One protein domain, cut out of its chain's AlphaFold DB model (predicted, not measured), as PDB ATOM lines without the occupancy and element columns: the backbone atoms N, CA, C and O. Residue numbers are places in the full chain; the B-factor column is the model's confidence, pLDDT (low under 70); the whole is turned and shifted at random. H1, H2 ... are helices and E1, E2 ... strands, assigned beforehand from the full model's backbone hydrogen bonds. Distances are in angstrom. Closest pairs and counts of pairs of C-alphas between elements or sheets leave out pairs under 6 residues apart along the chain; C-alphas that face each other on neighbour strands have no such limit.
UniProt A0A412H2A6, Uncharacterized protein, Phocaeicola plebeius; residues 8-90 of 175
ATOM      1  N   VAL A   8      44.398 159.613 212.210       87.44
ATOM      2  CA  VAL A   8      45.003 159.320 210.910       87.44
ATOM      3  C   VAL A   8      44.055 158.528 210.008       87.44
ATOM      4  O   VAL A   8      43.861 158.923 208.860       87.44
ATOM      5  N   THR A   9      43.415 157.472 210.515       86.50
ATOM      6  CA  THR A   9      42.440 156.679 209.746       86.50
ATOM      7  C   THR A   9      41.162 157.466 209.465       86.50
ATOM      8  O   THR A   9      40.687 157.497 208.334       86.50
ATOM      9  N   LYS A  10      40.613 158.145 210.478       88.56
ATOM     10  CA  LYS A  10      39.332 158.857 210.392       88.56
ATOM     11  C   LYS A  10      39.348 159.998 209.369       88.56
ATOM     12  O   LYS A  10      38.334 160.241 208.721       88.56
ATOM     13  N   TYR A  11      40.464 160.718 209.257       88.75
ATOM     14  CA  TYR A  11      40.600 161.879 208.367       88.75
ATOM     15  C   TYR A  11      41.499 161.619 207.150       88.75
ATOM     16  O   TYR A  11      41.871 162.579 206.475       88.75
ATOM     17  N   ASP A  12      41.843 160.356 206.881       88.62
ATOM     18  CA  ASP A  12      42.687 159.936 205.753       88.62
ATOM     19  C   ASP A  12      44.014 160.730 205.662       88.62
ATOM     20  O   ASP A  12      44.394 161.320 204.644       88.62
ATOM     21  N   ILE A  13      44.715 160.832 206.798       89.44
ATOM     22  CA  ILE A  13      45.957 161.609 206.920       89.44
ATOM     23  C   ILE A  13      47.151 160.730 206.545       89.44
ATOM     24  O   ILE A  13      47.771 160.083 207.385       89.44
ATOM     25  N   ILE A  14      47.526 160.751 205.271       90.38
ATOM     26  CA  ILE A  14      48.655 159.984 204.740       90.38
ATOM     27  C   ILE A  14      49.871 160.910 204.619       90.38
ATOM     28  O   ILE A  14      50.149 161.474 203.562       90.38
ATOM     29  N   ILE A  15      50.599 161.090 205.726       91.81
ATOM     30  CA  ILE A  15      51.839 161.883 205.761       91.81
ATOM     31  C   ILE A  15      53.040 160.936 205.867       91.81
ATOM     32  O   ILE A  15      53.234 160.338 206.932       91.81
ATOM     33  N   PRO A  16      53.869 160.813 204.812       90.75
ATOM     34  CA  PRO A  16      55.082 160.010 204.856       90.75
ATOM     35  C   PRO A  16      56.112 160.600 205.821       90.75
ATOM     36  O   PRO A  16      56.322 161.814 205.877       90.75
ATOM     37  N   PHE A  17      56.782 159.719 206.552       88.81
ATOM     38  CA  PHE A  17      57.691 160.050 207.637       88.81
ATOM     39  C   PHE A  17      59.106 159.533 207.339       88.81
ATOM     40  O   PHE A  17      59.297 158.352 207.025       88.81
ATOM     41  N   TYR A  18      60.097 160.421 207.430       89.81
ATOM     42  CA  TYR A  18      61.486 160.173 207.022       89.81
ATOM     43  C   TYR A  18      62.455 160.223 208.215       89.81
ATOM     44  O   TYR A  18      62.144 160.764 209.276       89.81
ATOM     45  N   THR A  19      63.649 159.655 208.051       84.44
ATOM     46  CA  THR A  19      64.705 159.639 209.084       84.44
ATOM     47  C   THR A  19      65.729 160.762 208.926       84.44
ATOM     48  O   THR A  19      66.387 161.129 209.895       84.44
ATOM     49  N   SER A  20      65.866 161.331 207.729       80.12
ATOM     50  CA  SER A  20      66.681 162.521 207.466       80.12
ATOM     51  C   SER A  20      66.295 163.163 206.130       80.12
ATOM     52  O   SER A  20      65.585 162.559 205.326       80.12
ATOM     53  N   GLU A  21      66.781 164.380 205.876       78.94
ATOM     54  CA  GLU A  21      66.515 165.115 204.629       78.94
ATOM     55  C   GLU A  21      67.073 164.416 203.380       78.94
ATOM     56  O   GLU A  21      66.480 164.495 202.304       78.94
ATOM     57  N   ASN A  22      68.178 163.684 203.537       80.19
ATOM     58  CA  ASN A  22      68.880 163.017 202.436       80.19
ATOM     59  C   ASN A  22      68.234 161.683 202.036       80.19
ATOM     60  O   ASN A  22      68.591 161.097 201.014       80.19
ATOM     61  N   VAL A  23      67.295 161.175 202.838       80.94
ATOM     62  CA  VAL A  23      66.618 159.907 202.573       80.94
ATOM     63  C   VAL A  23      65.401 160.155 201.685       80.94
ATOM     64  O   VAL A  23      64.525 160.963 201.986       80.94
ATOM     65  N   THR A  24      65.336 159.430 200.570       77.25
ATOM     66  CA  THR A  24      64.267 159.564 199.567       77.25
ATOM     67  C   THR A  24      63.090 158.622 199.799       77.25
ATOM     68  O   THR A  24      62.004 158.878 199.287       77.25
ATOM     69  N   LYS A  25      63.277 157.551 200.579       83.19
ATOM     70  CA  LYS A  25      62.227 156.582 200.916       83.19
ATOM     71  C   LYS A  25      61.668 156.854 202.308       83.19
ATOM     72  O   LYS A  25      62.425 156.965 203.269       83.19
ATOM     73  N   SER A  26      60.348 156.939 202.423       86.19
ATOM     74  CA  SER A  26      59.702 157.008 203.730       86.19
ATOM     75  C   SER A  26      59.856 155.678 204.465       86.19
ATOM     76  O   SER A  26      59.872 154.608 203.858       86.19
ATOM     77  N   VAL A  27      59.975 155.749 205.790       85.81
ATOM     78  CA  VAL A  27      60.044 154.554 206.644       85.81
ATOM     79  C   VAL A  27      58.639 154.061 206.982       85.81
ATOM     80  O   VAL A  27      58.398 152.862 207.064       85.81
ATOM     81  N   ARG A  28      57.710 154.999 207.184       89.06
ATOM     82  CA  ARG A  28      56.295 154.753 207.488       89.06
ATOM     83  C   ARG A  28      55.486 156.038 207.324       89.06
ATOM     84  O   ARG A  28      56.053 157.081 207.008       89.06
ATOM     85  N   ASN A  29      54.187 155.974 207.597       90.31
ATOM     86  CA  ASN A  29      53.358 157.162 207.786       90.31
ATOM     87  C   ASN A  29      53.379 157.628 209.250       90.31
ATOM     88  O   ASN A  29      53.737 156.865 210.155       90.31
ATOM     89  N   ILE A  30      53.026 158.895 209.466       90.19
ATOM     90  CA  ILE A  30      52.915 159.503 210.797       90.19
ATOM     91  C   ILE A  30      51.817 158.827 211.633       90.19
ATOM     92  O   ILE A  30      50.800 158.395 211.093       90.19
ATOM     93  N   TYR A  31      52.009 158.765 212.951       89.88
ATOM     94  CA  TYR A  31      50.990 158.296 213.894       89.88
ATOM     95  C   TYR A  31      50.295 159.453 214.616       89.88
ATOM     96  O   TYR A  31      50.845 160.545 214.721       89.88
ATOM     97  N   ASP A  32      49.123 159.189 215.203       87.06
ATOM     98  CA  ASP A  32      48.335 160.177 215.958       87.06
ATOM     99  C   ASP A  32      49.148 160.942 217.010       87.06
ATOM    100  O   ASP A  32      49.066 162.165 217.098       87.06
ATOM    101  N   HIS A  33      49.966 160.231 217.790       86.44
ATOM    102  CA  HIS A  33      50.771 160.817 218.866       86.44
ATOM    103  C   HIS A  33      51.959 161.649 218.365       86.44
ATOM    104  O   HIS A  33      52.639 162.273 219.173       86.44
ATOM    105  N   GLU A  34      52.229 161.635 217.060       89.75
ATOM    106  CA  GLU A  34      53.286 162.405 216.400       89.75
ATOM    107  C   GLU A  34      52.723 163.619 215.660       89.75
ATOM    108  O   GLU A  34      53.477 164.450 215.161       89.75
ATOM    109  N   LEU A  35      51.397 163.744 215.587       89.94
ATOM    110  CA  LEU A  35      50.753 164.852 214.909       89.94
ATOM    111  C   LEU A  35      51.015 166.175 215.631       89.94
ATOM    112  O   LEU A  35      51.102 166.270 216.853       89.94
ATOM    113  N   CYS A  36      51.084 167.242 214.846       92.62
ATOM    114  CA  CYS A  36      51.117 168.612 215.331       92.62
ATOM    115  C   CYS A  36      50.157 169.456 214.496       92.62
ATOM    116  O   CYS A  36      49.970 169.202 213.301       92.62
ATOM    117  N   LYS A  37      49.554 170.474 215.124       92.31
ATOM    118  CA  LYS A  37      48.575 171.362 214.476       92.31
ATOM    119  C   LYS A  37      49.106 171.946 213.173       92.31
ATOM    120  O   LYS A  37      48.391 171.931 212.175       92.31
ATOM    121  N   GLU A  38      50.351 172.419 213.171       91.81
ATOM    122  CA  GLU A  38      50.920 173.075 211.992       91.81
ATOM    123  C   GLU A  38      51.237 172.078 210.872       91.81
ATOM    124  O   GLU A  38      50.922 172.337 209.715       91.81
ATOM    125  N   VAL A  39      51.736 170.885 211.207       93.94
ATOM    126  CA  VAL A  39      51.983 169.816 210.223       93.94
ATOM    127  C   VAL A  39      50.683 169.399 209.532       93.94
ATOM    128  O   VAL A  39      50.634 169.334 208.304       93.94
ATOM    129  N   ILE A  40      49.602 169.193 210.294       92.94
ATOM    130  CA  ILE A  40      48.280 168.885 209.725       92.94
ATOM    131  C   ILE A  40      47.772 170.046 208.882       92.94
ATOM    132  O   ILE A  40      47.251 169.836 207.790       92.94
ATOM    133  N   ARG A  41      47.922 171.281 209.362       91.00
ATOM    134  CA  ARG A  41      47.501 172.468 208.620       91.00
ATOM    135  C   ARG A  41      48.207 172.553 207.270       91.00
ATOM    136  O   ARG A  41      47.541 172.742 206.254       91.00
ATOM    137  N   LEU A  42      49.526 172.387 207.243       92.56
ATOM    138  CA  LEU A  42      50.322 172.402 206.019       92.56
ATOM    139  C   LEU A  42      49.979 171.225 205.101       92.56
ATOM    140  O   LEU A  42      49.854 171.435 203.893       92.56
ATOM    141  N   TYR A  43      49.778 170.023 205.653       92.31
ATOM    142  CA  TYR A  43      49.348 168.839 204.901       92.31
ATOM    143  C   TYR A  43      48.008 169.096 204.214       92.31
ATOM    144  O   TYR A  43      47.900 169.011 202.991       92.31
ATOM    145  N   LEU A  44      47.007 169.529 204.983       89.31
ATOM    146  CA  LEU A  44      45.687 169.841 204.459       89.31
ATOM    147  C   LEU A  44      45.757 170.970 203.422       89.31
ATOM    148  O   LEU A  44      45.038 170.914 202.431       89.31
ATOM    149  N   LEU A  45      46.615 171.979 203.586       87.75
ATOM    150  CA  LEU A  45      46.799 173.057 202.604       87.75
ATOM    151  C   LEU A  45      47.638 172.660 201.374       87.75
ATOM    152  O   LEU A  45      47.857 173.511 200.514       87.75
ATOM    153  N   ASN A  46      48.107 171.410 201.272       89.69
ATOM    154  CA  ASN A  46      49.047 170.945 200.243       89.69
ATOM    155  C   ASN A  46      50.342 171.789 200.178       89.69
ATOM    156  O   ASN A  46      50.950 171.974 199.118       89.69
ATOM    157  N   LYS A  47      50.757 172.323 201.331       92.25
ATOM    158  CA  LYS A  47      51.967 173.136 201.522       92.25
ATOM    159  C   LYS A  47      53.054 172.412 202.306       92.25
ATOM    160  O   LYS A  47      54.155 172.938 202.411       92.25
ATOM    161  N   LEU A  48      52.762 171.236 202.851       93.38
ATOM    162  CA  LEU A  48      53.763 170.378 203.469       93.38
ATOM    163  C   LEU A  48      54.635 169.747 202.377       93.38
ATOM    164  O   LEU A  48      54.110 169.240 201.386       93.38
ATOM    165  N   ASP A  49      55.950 169.818 202.552       92.94
ATOM    166  CA  ASP A  49      56.926 169.107 201.728       92.94
ATOM    167  C   ASP A  49      57.228 167.748 202.369       92.94
ATOM    168  O   ASP A  49      56.825 166.708 201.848       92.94
ATOM    169  N   ARG A  50      57.869 167.745 203.548       92.56
ATOM    170  CA  ARG A  50      58.273 166.516 204.253       92.56
ATOM    171  C   ARG A  50      58.248 166.663 205.770       92.56
ATOM    172  O   ARG A  50      58.291 167.777 206.292       92.56
ATOM    173  N   VAL A  51      58.214 165.521 206.460       94.00
ATOM    174  CA  VAL A  51      58.286 165.399 207.926       94.00
ATOM    175  C   VAL A  51      59.309 164.333 208.304       94.00
ATOM    176  O   VAL A  51      59.362 163.276 207.675       94.00
ATOM    177  N   TRP A  52      60.114 164.587 209.333       92.56
ATOM    178  CA  TRP A  52      61.123 163.641 209.802       92.56
ATOM    179  C   TRP A  52      61.328 163.662 211.316       92.56
ATOM    180  O   TRP A  52      60.880 164.572 212.019       92.56
ATOM    181  N   ARG A  53      62.040 162.642 211.806       87.94
ATOM    182  CA  ARG A  53      62.533 162.542 213.184       87.94
ATOM    183  C   ARG A  53      64.032 162.310 213.182       87.94
ATOM    184  O   ARG A  53      64.513 161.409 212.502       87.94
ATOM    185  N   ASN A  54      64.756 163.105 213.960       83.50
ATOM    186  CA  ASN A  54      66.188 162.901 214.131       83.50
ATOM    187  C   ASN A  54      66.476 161.735 215.108       83.50
ATOM    188  O   ASN A  54      65.594 161.325 215.872       83.50
ATOM    189  N   PRO A  55      67.720 161.226 215.151       79.69
ATOM    190  CA  PRO A  55      68.117 160.179 216.098       79.69
ATOM    191  C   PRO A  55      67.925 160.562 217.574       79.69
ATOM    192  O   PRO A  55      67.691 159.698 218.412       79.69
ATOM    193  N   TYR A  56      67.957 161.859 217.886       81.38
ATOM    194  CA  TYR A  56      67.750 162.408 219.231       81.38
ATOM    195  C   TYR A  56      66.268 162.536 219.626       81.38
ATOM    196  O   TYR A  56      65.940 163.108 220.663       81.38
ATOM    197  N   GLY A  57      65.349 162.031 218.802       81.88
ATOM    198  CA  GLY A  57      63.923 161.990 219.097       81.88
ATOM    199  C   GLY A  57      63.148 163.285 218.832       81.88
ATOM    200  O   GLY A  57      61.958 163.325 219.125       81.88
ATOM    201  N   SER A  58      63.782 164.311 218.265       88.75
ATOM    202  CA  SER A  58      63.131 165.565 217.867       88.75
ATOM    203  C   SER A  58      62.460 165.443 216.502       88.75
ATOM    204  O   SER A  58      62.969 164.757 215.613       88.75
ATOM    205  N   TYR A  59      61.337 166.139 216.337       92.12
ATOM    206  CA  TYR A  59      60.522 166.106 215.129       92.12
ATOM    207  C   TYR A  59      60.645 167.406 214.345       92.12
ATOM    208  O   TYR A  59      60.766 168.487 214.922       92.12
ATOM    209  N   TYR A  60      60.585 167.289 213.024       92.81
ATOM    210  CA  TYR A  60      60.777 168.401 212.107       92.81
ATOM    211  C   TYR A  60      59.846 168.295 210.912       92.81
ATOM    212  O   TYR A  60      59.495 167.192 210.481       92.81
ATOM    213  N   TYR A  61      59.489 169.434 210.343       94.00
ATOM    214  CA  TYR A  61      58.783 169.501 209.076       94.00
ATOM    215  C   TYR A  61      59.391 170.564 208.174       94.00
ATOM    216  O   TYR A  61      60.078 171.478 208.622       94.00
ATOM    217  N   LYS A  62      59.094 170.461 206.883       94.38
ATOM    218  CA  LYS A  62      59.421 171.477 205.888       94.38
ATOM    219  C   LYS A  62      58.167 171.854 205.129       94.38
ATOM    220  O   LYS A  62      57.453 170.982 204.631       94.38
ATOM    221  N   ALA A  63      57.897 173.147 205.032       94.25
ATOM    222  CA  ALA A  63      56.925 173.660 204.078       94.25
ATOM    223  C   ALA A  63      57.556 173.740 202.679       94.25
ATOM    224  O   ALA A  63      58.761 173.955 202.545       94.25
ATOM    225  N   LYS A  64      56.755 173.617 201.618       92.31
ATOM    226  CA  LYS A  64      57.223 173.785 200.235       92.31
ATOM    227  C   LYS A  64      57.856 175.171 200.061       92.31
ATOM    228  O   LYS A  64      57.178 176.181 200.234       92.31
ATOM    229  N   GLY A  65      59.149 175.198 199.734       89.56
ATOM    230  CA  GLY A  65      59.943 176.428 199.590       89.56
ATOM    231  C   GLY A  65      60.414 177.067 200.904       89.56
ATOM    232  O   GLY A  65      61.021 178.131 200.863       89.56
ATOM    233  N   GLY A  66      60.141 176.447 202.056       90.62
ATOM    234  CA  GLY A  66      60.581 176.915 203.371       90.62
ATOM    235  C   GLY A  66      61.840 176.211 203.877       90.62
ATOM    236  O   GLY A  66      62.320 175.241 203.284       90.62
ATOM    237  N   LEU A  67      62.351 176.693 205.009       90.88
ATOM    238  CA  LEU A  67      63.390 176.007 205.773       90.88
ATOM    239  C   LEU A  67      62.763 174.942 206.692       90.88
ATOM    240  O   LEU A  67      61.586 175.046 207.042       90.88
ATOM    241  N   PRO A  68      63.528 173.908 207.067       91.88
ATOM    242  CA  PRO A  68      63.172 173.007 208.153       91.88
ATOM    243  C   PRO A  68      62.819 173.709 209.464       91.88
ATOM    244  O   PRO A  68      63.579 174.544 209.952       91.88
ATOM    245  N   GLU A  69      61.722 173.292 210.088       93.44
ATOM    246  CA  GLU A  69      61.292 173.775 211.397       93.44
ATOM    247  C   GLU A  69      61.076 172.620 212.369       93.44
ATOM    248  O   GLU A  69      60.555 171.560 212.015       93.44
ATOM    249  N   TYR A  70      61.471 172.846 213.620       92.75
ATOM    250  CA  TYR A  70      61.259 171.907 214.712       92.75
ATOM    251  C   TYR A  70      59.826 171.987 215.216       92.75
ATOM    252  O   TYR A  70      59.260 173.070 215.367       92.75
ATOM    253  N   TYR A  71      59.270 170.844 215.598       93.50
ATOM    254  CA  TYR A  71      58.012 170.802 216.322       93.50
ATOM    255  C   TYR A  71      58.028 169.752 217.424       93.50
ATOM    256  O   TYR A  71      58.836 168.822 217.448       93.50
ATOM    257  N   ARG A  72      57.096 169.914 218.360       90.88
ATOM    258  CA  ARG A  72      56.765 168.890 219.346       90.88
ATOM    259  C   ARG A  72      55.395 168.320 219.007       90.88
ATOM    260  O   ARG A  72      54.485 169.116 218.750       90.88
ATOM    261  N   PRO A  73      55.234 166.991 219.001       89.06
ATOM    262  CA  PRO A  73      53.925 166.393 218.854       89.06
ATOM    263  C   PRO A  73      52.952 166.889 219.917       89.06
ATOM    264  O   PRO A  73      53.331 167.195 221.049       89.06
ATOM    265  N   GLN A  74      51.691 166.989 219.529       89.44
ATOM    266  CA  GLN A  74      50.598 167.423 220.379       89.44
ATOM    267  C   GLN A  74      49.533 166.338 220.365       89.44
ATOM    268  O   GLN A  74      49.222 165.779 219.317       89.44
ATOM    269  N   ILE A  75      48.938 166.070 221.525       85.50
ATOM    270  CA  ILE A  75      47.752 165.220 221.584       85.50
ATOM    271  C   ILE A  75      46.610 166.031 220.980       85.50
ATOM    272  O   ILE A  75      46.136 166.999 221.577       85.50
ATOM    273  N   LEU A  76      46.224 165.675 219.763       89.19
ATOM    274  CA  LEU A  76      45.108 166.296 219.070       89.19
ATOM    275  C   LEU A  76      43.849 165.477 219.277       89.19
ATOM    276  O   LEU A  76      43.896 164.274 219.515       89.19
ATOM    277  N   THR A  77      42.716 166.151 219.171       90.69
ATOM    278  CA  THR A  77      41.399 165.522 219.154       90.69
ATOM    279  C   THR A  77      40.761 165.682 217.777       90.69
ATOM    280  O   THR A  77      41.176 166.517 216.968       90.69
ATOM    281  N   SER A  78      39.690 164.931 217.512       89.56
ATOM    282  CA  SER A  78      38.869 165.110 216.307       89.56
ATOM    283  C   SER A  78      38.383 166.553 216.142       89.56
ATOM    284  O   SER A  78      38.400 167.096 215.040       89.56
ATOM    285  N   VAL A  79      38.037 167.205 217.256       90.00
ATOM    286  CA  VAL A  79      37.587 168.603 217.292       90.00
ATOM    287  C   VAL A  79      38.684 169.557 216.814       90.00
ATOM    288  O   VAL A  79      38.392 170.542 216.133       90.00
ATOM    289  N   ASP A  80      39.950 169.289 217.141       89.69
ATOM    290  CA  ASP A  80      41.070 170.115 216.681       89.69
ATOM    291  C   ASP A  80      41.269 170.000 215.168       89.69
ATOM    292  O   ASP A  80      41.430 171.017 214.490       89.69
ATOM    293  N   ILE A  81      41.202 168.782 214.622       89.00
ATOM    294  CA  ILE A  81      41.349 168.543 213.180       89.00
ATOM    295  C   ILE A  81      40.192 169.181 212.410       89.00
ATOM    296  O   ILE A  81      40.419 169.883 211.423       89.00
ATOM    297  N   GLU A  82      38.959 169.031 212.889       89.81
ATOM    298  CA  GLU A  82      37.778 169.654 212.285       89.81
ATOM    299  C   GLU A  82      37.884 171.181 212.256       89.81
ATOM    300  O   GLU A  82      37.606 171.799 211.226       89.81
ATOM    301  N   LYS A  83      38.376 171.806 213.336       88.81
ATOM    302  CA  LYS A  83      38.647 173.252 213.359       88.81
ATOM    303  C   LYS A  83      39.659 173.658 212.286       88.81
ATOM    304  O   LYS A  83      39.443 174.667 211.612       88.81
ATOM    305  N   ILE A  84      40.730 172.887 212.090       87.44
ATOM    306  CA  ILE A  84      41.738 173.160 211.051       87.44
ATOM    307  C   ILE A  84      41.128 173.000 209.647       87.44
ATOM    308  O   ILE A  84      41.355 173.843 208.775       87.44
ATOM    309  N   ILE A  85      40.297 171.978 209.423       85.50
ATOM    310  CA  ILE A  85      39.595 171.761 208.145       85.50
ATOM    311  C   ILE A  85      38.652 172.932 207.827       85.50
ATOM    312  O   ILE A  85      38.643 173.429 206.698       85.50
ATOM    313  N   VAL A  86      37.885 173.413 208.811       82.75
ATOM    314  CA  VAL A  86      36.997 174.579 208.652       82.75
ATOM    315  C   VAL A  86      37.799 175.840 208.322       82.75
ATOM    316  O   VAL A  86      37.407 176.607 207.442       82.75
ATOM    317  N   GLN A  87      38.955 176.040 208.960       73.94
ATOM    318  CA  GLN A  87      39.856 177.148 208.628       73.94
ATOM    319  C   GLN A  87      40.383 177.051 207.187       73.94
ATOM    320  O   GLN A  87      40.367 178.057 206.476       73.94
ATOM    321  N   LYS A  88      40.773 175.854 206.718       69.94
ATOM    322  CA  LYS A  88      41.195 175.610 205.324       69.94
ATOM    323  C   LYS A  88      40.100 175.961 204.316       69.94
ATOM    324  O   LYS A  88      40.408 176.564 203.292       69.94
ATOM    325  N   LYS A  89      38.837 175.615 204.589       59.22
ATOM    326  CA  LYS A  89      37.691 175.900 203.698       59.22
ATOM    327  C   LYS A  89      37.334 177.394 203.597       59.22
ATOM    328  O   LYS A  89      36.302 177.738 203.033       59.22
ATOM    329  N   GLY A  90      38.181 178.293 204.103       50.72
ATOM    330  CA  GLY A  90      37.932 179.728 204.075       50.72
ATOM    331  C   GLY A  90      37.033 180.163 205.220       50.72
ATOM    332  O   GLY A  90      36.136 180.979 205.013       50.72
TER     333      GLY A  90
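Overview. This is residues 8 to 90 of the 175 residues of an uncharacterized protein of Phocaeicola plebeius (UniProt A0A412H2A6). A small, twisted sheet of four strands has helix H1 packed over one face, and helix H2 packs on H1, away from the sheet. The printed part has 83 residues, under half of them in named elements, with E1, H1, E2, E3, E4, H2 along the chain. The sheet, E1 E2 E3 E4, is mixed, as is the class, helices and strands. The whole is compact, radius of gyration of the C-alphas 12.4 A, spans 34 by 26 by 20 A.

Arrangement. E1, residues 16 to 18, and E2, residues 48 to 53, are parallel neighbours, N 18 to O 51 3.0 A. With H1, residues 37 to 44, between them in the chain, they form a strand-helix-strand unit, its crossover left-handed. E2, E3, residues 59 to 63, and E4, residues 68 to 71, form a meander of two antiparallel hairpins; N 52 to O 60 and N 61 to O 69 are each 2.9 A. H1 is on the sheet, height 8.3 A, over E3 and only just not over E2, where 2 of its C-alphas fall. H2, residues 78 to 88, touches H1 at a steep tilt of 56 degrees; their closest C-alphas, Arg 41 and Ile 84, are 6.3 A apart. In both helices every O i to N i+4 pair is within hydrogen-bond range.

Along the chain. E1 begins with C-alpha 16 at (55.082, 160.010, 204.856). First to last C-alpha, E2 measures 15.3 A and H2 15.4 A, ending at (41.195, 175.610, 205.324).

Size, cuts and confidence. The C-alphas farthest apart, of Pro 55 and Gly 90, are 37.9 A apart. The printed part has no cut, E1 to H1 is a long link, and pLDDT is under 70 at residues 88 to 90.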